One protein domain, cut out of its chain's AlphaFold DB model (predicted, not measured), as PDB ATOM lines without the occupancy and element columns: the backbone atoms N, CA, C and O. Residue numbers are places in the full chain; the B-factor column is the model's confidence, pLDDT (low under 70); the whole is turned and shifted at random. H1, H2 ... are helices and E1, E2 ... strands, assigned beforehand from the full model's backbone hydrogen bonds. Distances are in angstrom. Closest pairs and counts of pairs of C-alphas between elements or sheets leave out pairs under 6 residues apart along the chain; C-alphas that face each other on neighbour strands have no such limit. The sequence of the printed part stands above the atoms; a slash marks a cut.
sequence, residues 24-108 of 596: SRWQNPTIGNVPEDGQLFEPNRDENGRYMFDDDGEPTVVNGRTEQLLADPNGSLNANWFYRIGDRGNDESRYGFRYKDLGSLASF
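Overview. This is residues 24 to 108 of the 596 residues of a protein of Geomicrobium sp. JCM 19039 (UniProt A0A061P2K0). Little regular structure: loops make most of this elongated model, from residues 44 to 66 at one end, past the small hairpin E1 and E2, to helix H1 at the other. Residues 24 to 39 make a side arm, with 27 to 28 paired antiparallel with 34 to 35. The 85 printed residues hold E1, E2, H1 and E3 in order, class mixed, with 18 residues in named elements. The whole is loose, radius of gyration of the C-alphas 16.1 A, spanning 46 by 30 by 26 A.

Arrangement. E1, residues 40 to 43, and E2, residues 67 to 71, form an antiparallel hairpin; N 42 and O 68, 3.0 A, are within hydrogen-bond range. In H1, residues 94 to 99, every O i to N i+4 pair is within range. E3, residues 105 to 107, pairs with no named strand; the closest C-alphas of H1 and E3, Tyr 99 and Ser 107, are 7.5 A apart.

Along the chain. E1 begins at C-alpha 40, (161.671, 146.021, 169.933), and measures 10.6 A; E2 measures 12.2 A, H1 8.3 A. E3, 6.0 A, ends at C-alpha 107, (159.330, 151.189, 179.403).

Size, cuts and confidence. The printed part has no cut. Links E1 to E2 and E2 to H1 are long. Residues 27, 29, 33 and 35 have pLDDT under 70.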
ATOM      1  N   SER A  24     160.764 152.945 172.023       91.25
ATOM      2  CA  SER A  24     160.267 154.097 171.276       91.25
ATOM      3  C   SER A  24     158.873 154.474 171.763       91.25
ATOM      4  O   SER A  24     158.310 153.831 172.661       91.25
ATOM      5  N   ARG A  25     158.325 155.578 171.240       85.12
ATOM      6  CA  ARG A  25     157.034 156.057 171.726       85.12
ATOM      7  C   ARG A  25     155.931 155.101 171.294       85.12
ATOM      8  O   ARG A  25     156.043 154.408 170.289       85.12
ATOM      9  N   TRP A  26     154.833 155.097 172.043       75.62
ATOM     10  CA  TRP A  26     153.584 154.492 171.567       75.62
ATOM     11  C   TRP A  26     152.742 155.484 170.741       75.62
ATOM     12  O   TRP A  26     151.839 155.091 170.002       75.62
ATOM     13  N   GLN A  27     153.012 156.789 170.861       68.88
ATOM     14  CA  GLN A  27     152.356 157.858 170.105       68.88
ATOM     15  C   GLN A  27     153.348 158.957 169.737       68.88
ATOM     16  O   GLN A  27     154.097 159.432 170.590       68.88
ATOM     17  N   ASN A  28     153.301 159.414 168.486       71.62
ATOM     18  CA  ASN A  28     154.128 160.510 168.001       71.62
ATOM     19  C   ASN A  28     153.440 161.873 168.220       71.62
ATOM     20  O   ASN A  28     152.536 162.231 167.454       71.62
ATOM     21  N   PRO A  29     153.874 162.697 169.190       65.56
ATOM     22  CA  PRO A  29     153.231 163.981 169.462       65.56
ATOM     23  C   PRO A  29     153.523 165.052 168.407       65.56
ATOM     24  O   PRO A  29     152.754 166.005 168.280       65.56
ATOM     25  N   THR A  30     154.586 164.898 167.612       71.50
ATOM     26  CA  THR A  30     154.915 165.843 166.532       71.50
ATOM     27  C   THR A  30     154.079 165.595 165.274       71.50
ATOM     28  O   THR A  30     153.980 166.465 164.408       71.50
ATOM     29  N   ILE A  31     153.390 164.450 165.211       70.88
ATOM     30  CA  ILE A  31     152.496 164.054 164.118       70.88
ATOM     31  C   ILE A  31     151.095 163.719 164.674       70.88
ATOM     32  O   ILE A  31     150.459 162.742 164.295       70.88
ATOM     33  N   GLY A  32     150.577 164.534 165.599       71.69
ATOM     34  CA  GLY A  32     149.178 164.441 166.040       71.69
ATOM     35  C   GLY A  32     148.817 163.159 166.800       71.69
ATOM     36  O   GLY A  32     147.680 162.699 166.697       71.69
ATOM     37  N   ASN A  33     149.766 162.597 167.553       69.19
ATOM     38  CA  ASN A  33     149.635 161.366 168.338       69.19
ATOM     39  C   ASN A  33     149.285 160.127 167.498       69.19
ATOM     40  O   ASN A  33     148.564 159.241 167.963       69.19
ATOM     41  N   VAL A  34     149.771 160.048 166.252       76.00
ATOM     42  CA  VAL A  34     149.692 158.789 165.491       76.00
ATOM     43  C   VAL A  34     150.440 157.684 166.244       76.00
ATOM     44  O   VAL A  34     151.480 157.982 166.833       76.00
ATOM     45  N   PRO A  35     149.930 156.438 166.256       66.88
ATOM     46  CA  PRO A  35     150.620 155.343 166.921       66.88
ATOM     47  C   PRO A  35     152.035 155.165 166.373       66.88
ATOM     48  O   PRO A  35     152.223 155.068 165.160       66.88
ATOM     49  N   GLU A  36     152.995 155.117 167.285       70.94
ATOM     50  CA  GLU A  36     154.274 154.446 167.088       70.94
ATOM     51  C   GLU A  36     154.174 153.110 167.834       70.94
ATOM     52  O   GLU A  36     153.434 152.969 168.806       70.94
ATOM     53  N   ASP A  37     154.802 152.068 167.319       79.69
ATOM     54  CA  ASP A  37     154.492 150.705 167.737       79.69
ATOM     55  C   ASP A  37     155.121 150.369 169.102       79.69
ATOM     56  O   ASP A  37     154.682 149.425 169.760       79.69
ATOM     57  N   GLY A  38     156.157 151.114 169.518       88.25
ATOM     58  CA  GLY A  38     157.012 150.793 170.669       88.25
ATOM     59  C   GLY A  38     157.782 149.472 170.515       88.25
ATOM     60  O   GLY A  38     158.324 148.950 171.490       88.25
ATOM     61  N   GLN A  39     157.777 148.889 169.312       92.56
ATOM     62  CA  GLN A  39     158.305 147.557 169.032       92.56
ATOM     63  C   GLN A  39     159.818 147.484 169.235       92.56
ATOM     64  O   GLN A  39     160.558 148.399 168.876       92.56
ATOM     65  N   LEU A  40     160.263 146.351 169.776       95.06
ATOM     66  CA  LEU A  40     161.671 146.021 169.933       95.06
ATOM     67  C   LEU A  40     162.106 145.040 168.849       95.06
ATOM     68  O   LEU A  40     161.504 143.971 168.693       95.06
ATOM     69  N   PHE A  41     163.204 145.370 168.180       93.75
ATOM     70  CA  PHE A  41     163.863 144.514 167.206       93.75
ATOM     71  C   PHE A  41     165.303 144.222 167.628       93.75
ATOM     72  O   PHE A  41     165.917 145.010 168.342       93.75
ATOM     73  N   GLU A  42     165.851 143.104 167.158       93.81
ATOM     74  CA  GLU A  42     167.293 142.849 167.206       93.81
ATOM     75  C   GLU A  42     167.823 142.361 165.849       93.81
ATOM     76  O   GLU A  42     167.067 141.751 165.078       93.81
ATOM     77  N   PRO A  43     169.117 142.578 165.541       94.88
ATOM     78  CA  PRO A  43     169.759 141.958 164.390       94.88
ATOM     79  C   PRO A  43     169.619 140.435 164.416       94.88
ATOM     80  O   PRO A  43     169.602 139.806 165.475       94.88
ATOM     81  N   ASN A  44     169.575 139.818 163.235       93.81
ATOM     82  CA  ASN A  44     169.589 138.360 163.143       93.81
ATOM     83  C   ASN A  44     170.816 137.760 163.844       93.81
ATOM     84  O   ASN A  44     171.892 138.354 163.826       93.81
ATOM     85  N   ARG A  45     170.666 136.560 164.412       92.12
ATOM     86  CA  ARG A  45     171.757 135.821 165.059       92.12
ATOM     87  C   ARG A  45     172.143 134.560 164.288       92.12
ATOM     88  O   ARG A  45     171.288 133.922 163.672       92.12
ATOM     89  N   ASP A  46     173.426 134.206 164.343       91.56
ATOM     90  CA  ASP A  46     173.951 132.954 163.794       91.56
ATOM     91  C   ASP A  46     173.595 131.741 164.683       91.56
ATOM     92  O   ASP A  46     172.964 131.864 165.735       91.56
ATOM     93  N   GLU A  47     174.009 130.538 164.272       91.81
ATOM     94  CA  GLU A  47     173.766 129.298 165.031       91.81
ATOM     95  C   GLU A  47     174.437 129.259 166.417       91.81
ATOM     96  O   GLU A  47     174.084 128.419 167.244       91.81
ATOM     97  N   ASN A  48     175.375 130.173 166.682       90.25
ATOM     98  CA  ASN A  48     176.068 130.333 167.958       90.25
ATOM     99  C   ASN A  48     175.508 131.507 168.783       90.25
ATOM    100  O   ASN A  48     176.091 131.852 169.810       90.25
ATOM    101  N   GLY A  49     174.413 132.135 168.340       87.31
ATOM    102  CA  GLY A  49     173.775 133.257 169.027       87.31
ATOM    103  C   GLY A  49     174.463 134.609 168.827       87.31
ATOM    104  O   GLY A  49     174.144 135.552 169.551       87.31
ATOM    105  N   ARG A  50     175.392 134.744 167.872       89.75
ATOM    106  CA  ARG A  50     176.096 136.010 167.602       89.75
ATOM    107  C   ARG A  50     175.305 136.871 166.634       89.75
ATOM    108  O   ARG A  50     174.833 136.352 165.625       89.75
ATOM    109  N   TYR A  51     175.215 138.172 166.900       93.06
ATOM    110  CA  TYR A  51     174.628 139.125 165.960       93.06
ATOM    111  C   TYR A  51     175.337 139.076 164.603       93.06
ATOM    112  O   TYR A  51     176.565 139.014 164.524       93.06
ATOM    113  N   MET A  52     174.545 139.083 163.537       93.25
ATOM    114  CA  MET A  52     175.004 138.956 162.163       93.25
ATOM    115  C   MET A  52     175.050 140.325 161.498       93.25
ATOM    116  O   MET A  52     174.008 140.926 161.226       93.25
ATOM    117  N   PHE A  53     176.260 140.760 161.172       92.62
ATOM    118  CA  PHE A  53     176.533 141.951 160.379       92.62
ATOM    119  C   PHE A  53     177.349 141.562 159.144       92.62
ATOM    120  O   PHE A  53     178.068 140.559 159.173       92.62
ATOM    121  N   ASP A  54     177.205 142.313 158.056       90.38
ATOM    122  CA  ASP A  54     178.086 142.194 156.898       90.38
ATOM    123  C   ASP A  54     179.425 142.928 157.115       90.38
ATOM    124  O   ASP A  54     179.701 143.452 158.197       90.38
ATOM    125  N   ASP A  55     180.284 142.923 156.093       88.25
ATOM    126  CA  ASP A  55     181.620 143.530 156.159       88.25
ATOM    127  C   ASP A  55     181.574 145.062 156.345       88.25
ATOM    128  O   ASP A  55     182.551 145.639 156.825       88.25
ATOM    129  N   ASP A  56     180.452 145.707 156.003       87.25
ATOM    130  CA  ASP A  56     180.225 147.146 156.180       87.25
ATOM    131  C   ASP A  56     179.614 147.467 157.563       87.25
ATOM    132  O   ASP A  56     179.479 148.633 157.939       87.25
ATOM    133  N   GLY A  57     179.293 146.439 158.359       86.44
ATOM    134  CA  GLY A  57     178.684 146.570 159.682       86.44
ATOM    135  C   GLY A  57     177.157 146.665 159.663       86.44
ATOM    136  O   GLY A  57     176.563 146.969 160.696       86.44
ATOM    137  N   GLU A  58     176.511 146.384 158.529       90.69
ATOM    138  CA  GLU A  58     175.056 146.427 158.391       90.69
ATOM    139  C   GLU A  58     174.415 145.080 158.782       90.69
ATOM    140  O   GLU A  58     174.966 144.015 158.476       90.69
ATOM    141  N   PRO A  59     173.242 145.059 159.450       93.31
ATOM    142  CA  PRO A  59     172.587 143.813 159.840       93.31
ATOM    143  C   PRO A  59     172.286 142.891 158.645       93.31
ATOM    144  O   PRO A  59     171.652 143.280 157.660       93.31
ATOM    145  N   THR A  60     172.686 141.621 158.744       94.06
ATOM    146  CA  THR A  60     172.540 140.657 157.642       94.06
ATOM    147  C   THR A  60     171.080 140.253 157.405       94.06
ATOM    148  O   THR A  60     170.317 139.990 158.338       94.06
ATOM    149  N   VAL A  61     170.695 140.096 156.131       92.06
ATOM    150  CA  VAL A  61     169.357 139.637 155.726       92.06
ATOM    151  C   VAL A  61     169.191 138.122 155.909       92.06
ATOM    152  O   VAL A  61     169.827 137.326 155.219       92.06
ATOM    153  N   VAL A  62     168.231 137.712 156.740       90.06
ATOM    154  CA  VAL A  62     167.775 136.322 156.899       90.06
ATOM    155  C   VAL A  62     166.280 136.247 156.590       90.06
ATOM    156  O   VAL A  62     165.478 137.016 157.111       90.06
ATOM    157  N   ASN A  63     165.877 135.337 155.696       89.75
ATOM    158  CA  ASN A  63     164.478 135.181 155.255       89.75
ATOM    159  C   ASN A  63     163.807 136.494 154.785       89.75
ATOM    160  O   ASN A  63     162.605 136.689 154.960       89.75
ATOM    161  N   GLY A  64     164.586 137.391 154.172       91.31
ATOM    162  CA  GLY A  64     164.102 138.675 153.658       91.31
ATOM    163  C   GLY A  64     163.943 139.780 154.707       91.31
ATOM    164  O   GLY A  64     163.320 140.790 154.395       91.31
ATOM    165  N   ARG A  65     164.477 139.606 155.924       90.50
ATOM    166  CA  ARG A  65     164.497 140.627 156.984       90.50
ATOM    167  C   ARG A  65     165.905 140.802 157.544       90.50
ATOM    168  O   ARG A  65     166.620 139.817 157.688       90.50
ATOM    169  N   THR A  66     166.285 142.029 157.865       92.25
ATOM    170  CA  THR A  66     167.561 142.384 158.520       92.25
ATOM    171  C   THR A  66     167.513 142.202 160.040       92.25
ATOM    172  O   THR A  66     168.540 141.996 160.680       92.25
ATOM    173  N   GLU A  67     166.306 142.210 160.601       92.62
ATOM    174  CA  GLU A  67     166.043 142.202 162.036       92.62
ATOM    175  C   GLU A  67     164.836 141.321 162.393       92.62
ATOM    176  O   GLU A  67     163.969 141.020 161.557       92.62
ATOM    177  N   GLN A  68     164.786 140.898 163.652       92.12
ATOM    178  CA  GLN A  68     163.727 140.071 164.217       92.12
ATOM    179  C   GLN A  68     162.932 140.882 165.230       92.12
ATOM    180  O   GLN A  68     163.505 141.480 166.133       92.12
ATOM    181  N   LEU A  69     161.604 140.874 165.091       93.38
ATOM    182  CA  LEU A  69     160.715 141.447 166.099       93.38
ATOM    183  C   LEU A  69     160.779 140.572 167.353       93.38
ATOM    184  O   LEU A  69     160.419 139.394 167.292       93.38
ATOM    185  N   LEU A  70     161.202 141.157 168.471       95.38
ATOM    186  CA  LEU A  70     161.318 140.476 169.757       95.38
ATOM    187  C   LEU A  70     160.113 140.706 170.650       95.38
ATOM    188  O   LEU A  70     159.633 139.765 171.279       95.38
ATOM    189  N   ALA A  71     159.635 141.945 170.720       96.31
ATOM    190  CA  ALA A  71     158.554 142.316 171.614       96.31
ATOM    191  C   ALA A  71     157.724 143.458 171.035       96.31
ATOM    192  O   ALA A  71     158.235 144.349 170.359       96.31
ATOM    193  N   ASP A  72     156.428 143.413 171.317       93.25
ATOM    194  CA  ASP A  72     155.468 144.431 170.921       93.25
ATOM    195  C   ASP A  72     154.622 144.813 172.151       93.25
ATOM    196  O   ASP A  72     153.839 143.979 172.623       93.25
ATOM    197  N   PRO A  73     154.750 146.045 172.685       90.62
ATOM    198  CA  PRO A  73     153.995 146.480 173.863       90.62
ATOM    199  C   PRO A  73     152.477 146.553 173.614       90.62
ATOM    200  O   PRO A  73     151.684 146.500 174.563       90.62
ATOM    201  N   ASN A  74     152.060 146.642 172.347       86.25
ATOM    202  CA  ASN A  74     150.666 146.718 171.910       86.25
ATOM    203  C   ASN A  74     150.143 145.388 171.337       86.25
ATOM    204  O   ASN A  74     148.931 145.207 171.177       86.25
ATOM    205  N   GLY A  75     151.047 144.459 171.035       84.56
ATOM    206  CA  GLY A  75     150.761 143.157 170.452       84.56
ATOM    207  C   GLY A  75     150.617 142.029 171.477       84.56
ATOM    208  O   GLY A  75     150.391 142.228 172.670       84.56
ATOM    209  N   SER A  76     150.719 140.795 170.981       85.50
ATOM    210  CA  SER A  76     150.737 139.577 171.804       85.50
ATOM    211  C   SER A  76     152.131 138.973 171.967       85.50
ATOM    212  O   SER A  76     152.309 138.079 172.794       85.50
ATOM    213  N   LEU A  77     153.109 139.424 171.178       95.12
ATOM    214  CA  LEU A  77     154.474 138.925 171.241       95.12
ATOM    215  C   LEU A  77     155.208 139.615 172.388       95.12
ATOM    216  O   LEU A  77     155.491 140.806 172.301       95.12
ATOM    217  N   ASN A  78     155.506 138.861 173.448       96.88
ATOM    218  CA  ASN A  78     156.349 139.310 174.558       96.88
ATOM    219  C   ASN A  78     155.939 140.672 175.153       96.88
ATOM    220  O   ASN A  78     156.774 141.425 175.637       96.88
ATOM    221  N   ALA A  79     154.641 140.994 175.167       93.94
ATOM    222  CA  ALA A  79     154.155 142.284 175.665       93.94
ATOM    223  C   ALA A  79     154.496 142.535 177.151       93.94
ATOM    224  O   ALA A  79     154.491 143.669 177.607       93.94
ATOM    225  N   ASN A  80     154.799 141.481 177.916       95.44
ATOM    226  CA  ASN A  80     155.269 141.547 179.303       95.44
ATOM    227  C   ASN A  80     156.753 141.939 179.447       95.44
ATOM    228  O   ASN A  80     157.259 141.977 180.569       95.44
ATOM    229  N   TRP A  81     157.459 142.191 178.341       97.56
ATOM    230  CA  TRP A  81     158.774 142.842 178.343       97.56
ATOM    231  C   TRP A  81     158.680 144.332 178.677       97.56
ATOM    232  O   TRP A  81     159.700 144.970 178.896       97.56
ATOM    233  N   PHE A  82     157.460 144.864 178.754       97.00
ATOM    234  CA  PHE A  82     157.175 146.243 179.111       97.00
ATOM    235  C   PHE A  82     156.233 146.300 180.312       97.00
ATOM    236  O   PHE A  82     155.387 145.413 180.475       97.00
ATOM    237  N   TYR A  83     156.330 147.351 181.130       95.62
ATOM    238  CA  TYR A  83     155.465 147.508 182.308       95.62
ATOM    239  C   TYR A  83     153.991 147.721 181.954       95.62
ATOM    240  O   TYR A  83     153.108 147.136 182.580       95.62
ATOM    241  N   ARG A  84     153.709 148.537 180.926       92.31
ATOM    242  CA  ARG A  84     152.348 148.825 180.424       92.31
ATOM    243  C   ARG A  84     151.404 149.413 181.486       92.31
ATOM    244  O   ARG A  84     150.204 149.139 181.484       92.31
ATOM    245  N   ILE A  85     151.951 150.240 182.377       92.69
ATOM    246  CA  ILE A  85     151.208 150.922 183.453       92.69
ATOM    247  C   ILE A  85     150.686 152.299 182.983       92.69
ATOM    248  O   ILE A  85     149.778 152.866 183.595       92.69
ATOM    249  N   GLY A  86     151.187 152.794 181.847       90.56
ATOM    250  CA  GLY A  86     150.857 154.095 181.272       90.56
ATOM    251  C   GLY A  86     151.872 155.170 181.650       90.56
ATOM    252  O   GLY A  86     152.781 154.924 182.437       90.56
ATOM    253  N   ASP A  87     151.705 156.363 181.079       92.00
ATOM    254  CA  ASP A  87     152.608 157.503 181.268       92.00
ATOM    255  C   ASP A  87     152.654 157.983 182.724       92.00
ATOM    256  O   ASP A  87     151.622 158.063 183.405       92.00
ATOM    257  N   ARG A  88     153.855 158.326 183.202       93.56
ATOM    258  CA  ARG A  88     154.045 158.856 184.554       93.56
ATOM    259  C   ARG A  88     153.371 160.215 184.743       93.56
ATOM    260  O   ARG A  88     152.878 160.505 185.832       93.56
ATOM    261  N   GLY A  89     153.325 161.052 183.709       90.88
ATOM    262  CA  GLY A  89     152.872 162.436 183.785       90.88
ATOM    263  C   GLY A  89     153.568 163.197 184.916       90.88
ATOM    264  O   GLY A  89     154.790 163.297 184.953       90.88
ATOM    265  N   ASN A  90     152.772 163.693 185.866       91.06
ATOM    266  CA  ASN A  90     153.246 164.441 187.037       91.06
ATOM    267  C   ASN A  90     153.405 163.559 188.293       91.06
ATOM    268  O   ASN A  90     153.359 164.067 189.413       91.06
ATOM    269  N   ASP A  91     153.464 162.234 188.140       93.50
ATOM    270  CA  ASP A  91     153.702 161.321 189.256       93.50
ATOM    271  C   ASP A  91     155.175 161.382 189.679       93.50
ATOM    272  O   ASP A  91     156.052 160.806 189.036       93.50
ATOM    273  N   GLU A  92     155.424 162.108 190.766       91.88
ATOM    274  CA  GLU A  92     156.748 162.297 191.368       91.88
ATOM    275  C   GLU A  92     157.111 161.193 192.381       91.88
ATOM    276  O   GLU A  92     158.155 161.256 193.029       91.88
ATOM    277  N   SER A  93     156.258 160.175 192.558       94.25
ATOM    278  CA  SER A  93     156.566 159.057 193.450       94.25
ATOM    279  C   SER A  93     157.630 158.137 192.847       94.25
ATOM    280  O   SER A  93     157.724 157.986 191.630       94.25
ATOM    281  N   ARG A  94     158.375 157.429 193.705       94.62
ATOM    282  CA  ARG A  94     159.380 156.439 193.270       94.62
ATOM    283  C   ARG A  94     158.803 155.327 192.409       94.62
ATOM    284  O   ARG A  94     159.448 154.868 191.474       94.62
ATOM    285  N   TYR A  95     157.566 154.927 192.688       96.25
ATOM    286  CA  TYR A  95     156.843 154.001 191.824       96.25
ATOM    287  C   TYR A  95     156.539 154.634 190.461       96.25
ATOM    288  O   TYR A  95     156.784 154.021 189.427       96.25
ATOM    289  N   GLY A  96     156.050 155.878 190.460       96.44
ATOM    290  CA  GLY A  96     155.748 156.636 189.254       96.44
ATOM    291  C   GLY A  96     156.945 156.750 188.322       96.44
ATOM    292  O   GLY A  96     156.853 156.354 187.168       96.44
ATOM    293  N   PHE A  97     158.084 157.238 188.809       94.88
ATOM    294  CA  PHE A  97     159.227 157.448 187.930       94.88
ATOM    295  C   PHE A  97     159.992 156.164 187.559       94.88
ATOM    296  O   PHE A  97     160.664 156.207 186.541       94.88
ATOM    297  N   ARG A  98     159.879 155.039 188.289       95.38
ATOM    298  CA  ARG A  98     160.581 153.777 187.938       95.38
ATOM    299  C   ARG A  98     159.754 152.758 187.141       95.38
ATOM    300  O   ARG A  98     160.336 151.912 186.477       95.38
ATOM    301  N   TYR A  99     158.420 152.790 187.231       97.06
ATOM    302  CA  TYR A  99     157.555 151.749 186.638       97.06
ATOM    303  C   TYR A  99     156.589 152.272 185.568       97.06
ATOM    304  O   TYR A  99     155.995 151.482 184.832       97.06
ATOM    305  N   LYS A 100     156.374 153.589 185.483       96.00
ATOM    306  CA  LYS A 100     155.503 154.196 184.467       96.00
ATOM    307  C   LYS A 100     156.311 154.763 183.312       96.00
ATOM    308  O   LYS A 100     157.479 155.105 183.461       96.00
ATOM    309  N   ASP A 101     155.638 154.924 182.180       94.56
ATOM    310  CA  ASP A 101     156.263 155.385 180.950       94.56
ATOM    311  C   ASP A 101     156.792 156.816 181.066       94.56
ATOM    312  O   ASP A 101     156.087 157.733 181.504       94.56
ATOM    313  N   LEU A 102     158.043 157.008 180.647       93.25
ATOM    314  CA  LEU A 102     158.670 158.318 180.532       93.25
ATOM    315  C   LEU A 102     158.281 158.944 179.193       93.25
ATOM    316  O   LEU A 102     158.709 158.474 178.145       93.25
ATOM    317  N   GLY A 103     157.469 160.003 179.202       89.38
ATOM    318  CA  GLY A 103     157.151 160.748 177.977       89.38
ATOM    319  C   GLY A 103     156.552 159.870 176.875       89.38
ATOM    320  O   GLY A 103     156.794 160.104 175.685       89.38
ATOM    321  N   SER A 104     155.768 158.869 177.280       88.56
ATOM    322  CA  SER A 104     155.084 157.924 176.410       88.56
ATOM    323  C   SER A 104     156.031 157.013 175.627       88.56
ATOM    324  O   SER A 104     155.692 156.558 174.538       88.56
ATOM    325  N   LEU A 105     157.212 156.737 176.177       93.50
ATOM    326  CA  LEU A 105     158.154 155.728 175.698       93.50
ATOM    327  C   LEU A 105     157.839 154.390 176.371       93.50
ATOM    328  O   LEU A 105     157.622 154.358 177.580       93.50
ATOM    329  N   ALA A 106     157.779 153.298 175.604       94.62
ATOM    330  CA  ALA A 106     157.440 151.987 176.157       94.62
ATOM    331  C   ALA A 106     158.563 151.486 177.079       94.62
ATOM    332  O   ALA A 106     159.643 151.121 176.609       94.62
ATOM    333  N   SER A 107     158.305 151.478 178.389       96.50
ATOM    334  CA  SER A 107     159.330 151.189 179.403       96.50
ATOM    335  C   SER A 107     159.570 149.700 179.565       96.50
ATOM    336  O   SER A 107     158.615 148.929 179.705       96.50
ATOM    337  N   PHE A 108     160.840 149.308 179.583       98.06
ATOM    338  CA  PHE A 108     161.262 147.938 179.826       98.06
ATOM    339  C   PHE A 108     160.874 147.472 181.225       98.06
ATOM    340  O   PHE A 108     161.039 148.190 182.200       98.06
TER     341      PHE A 108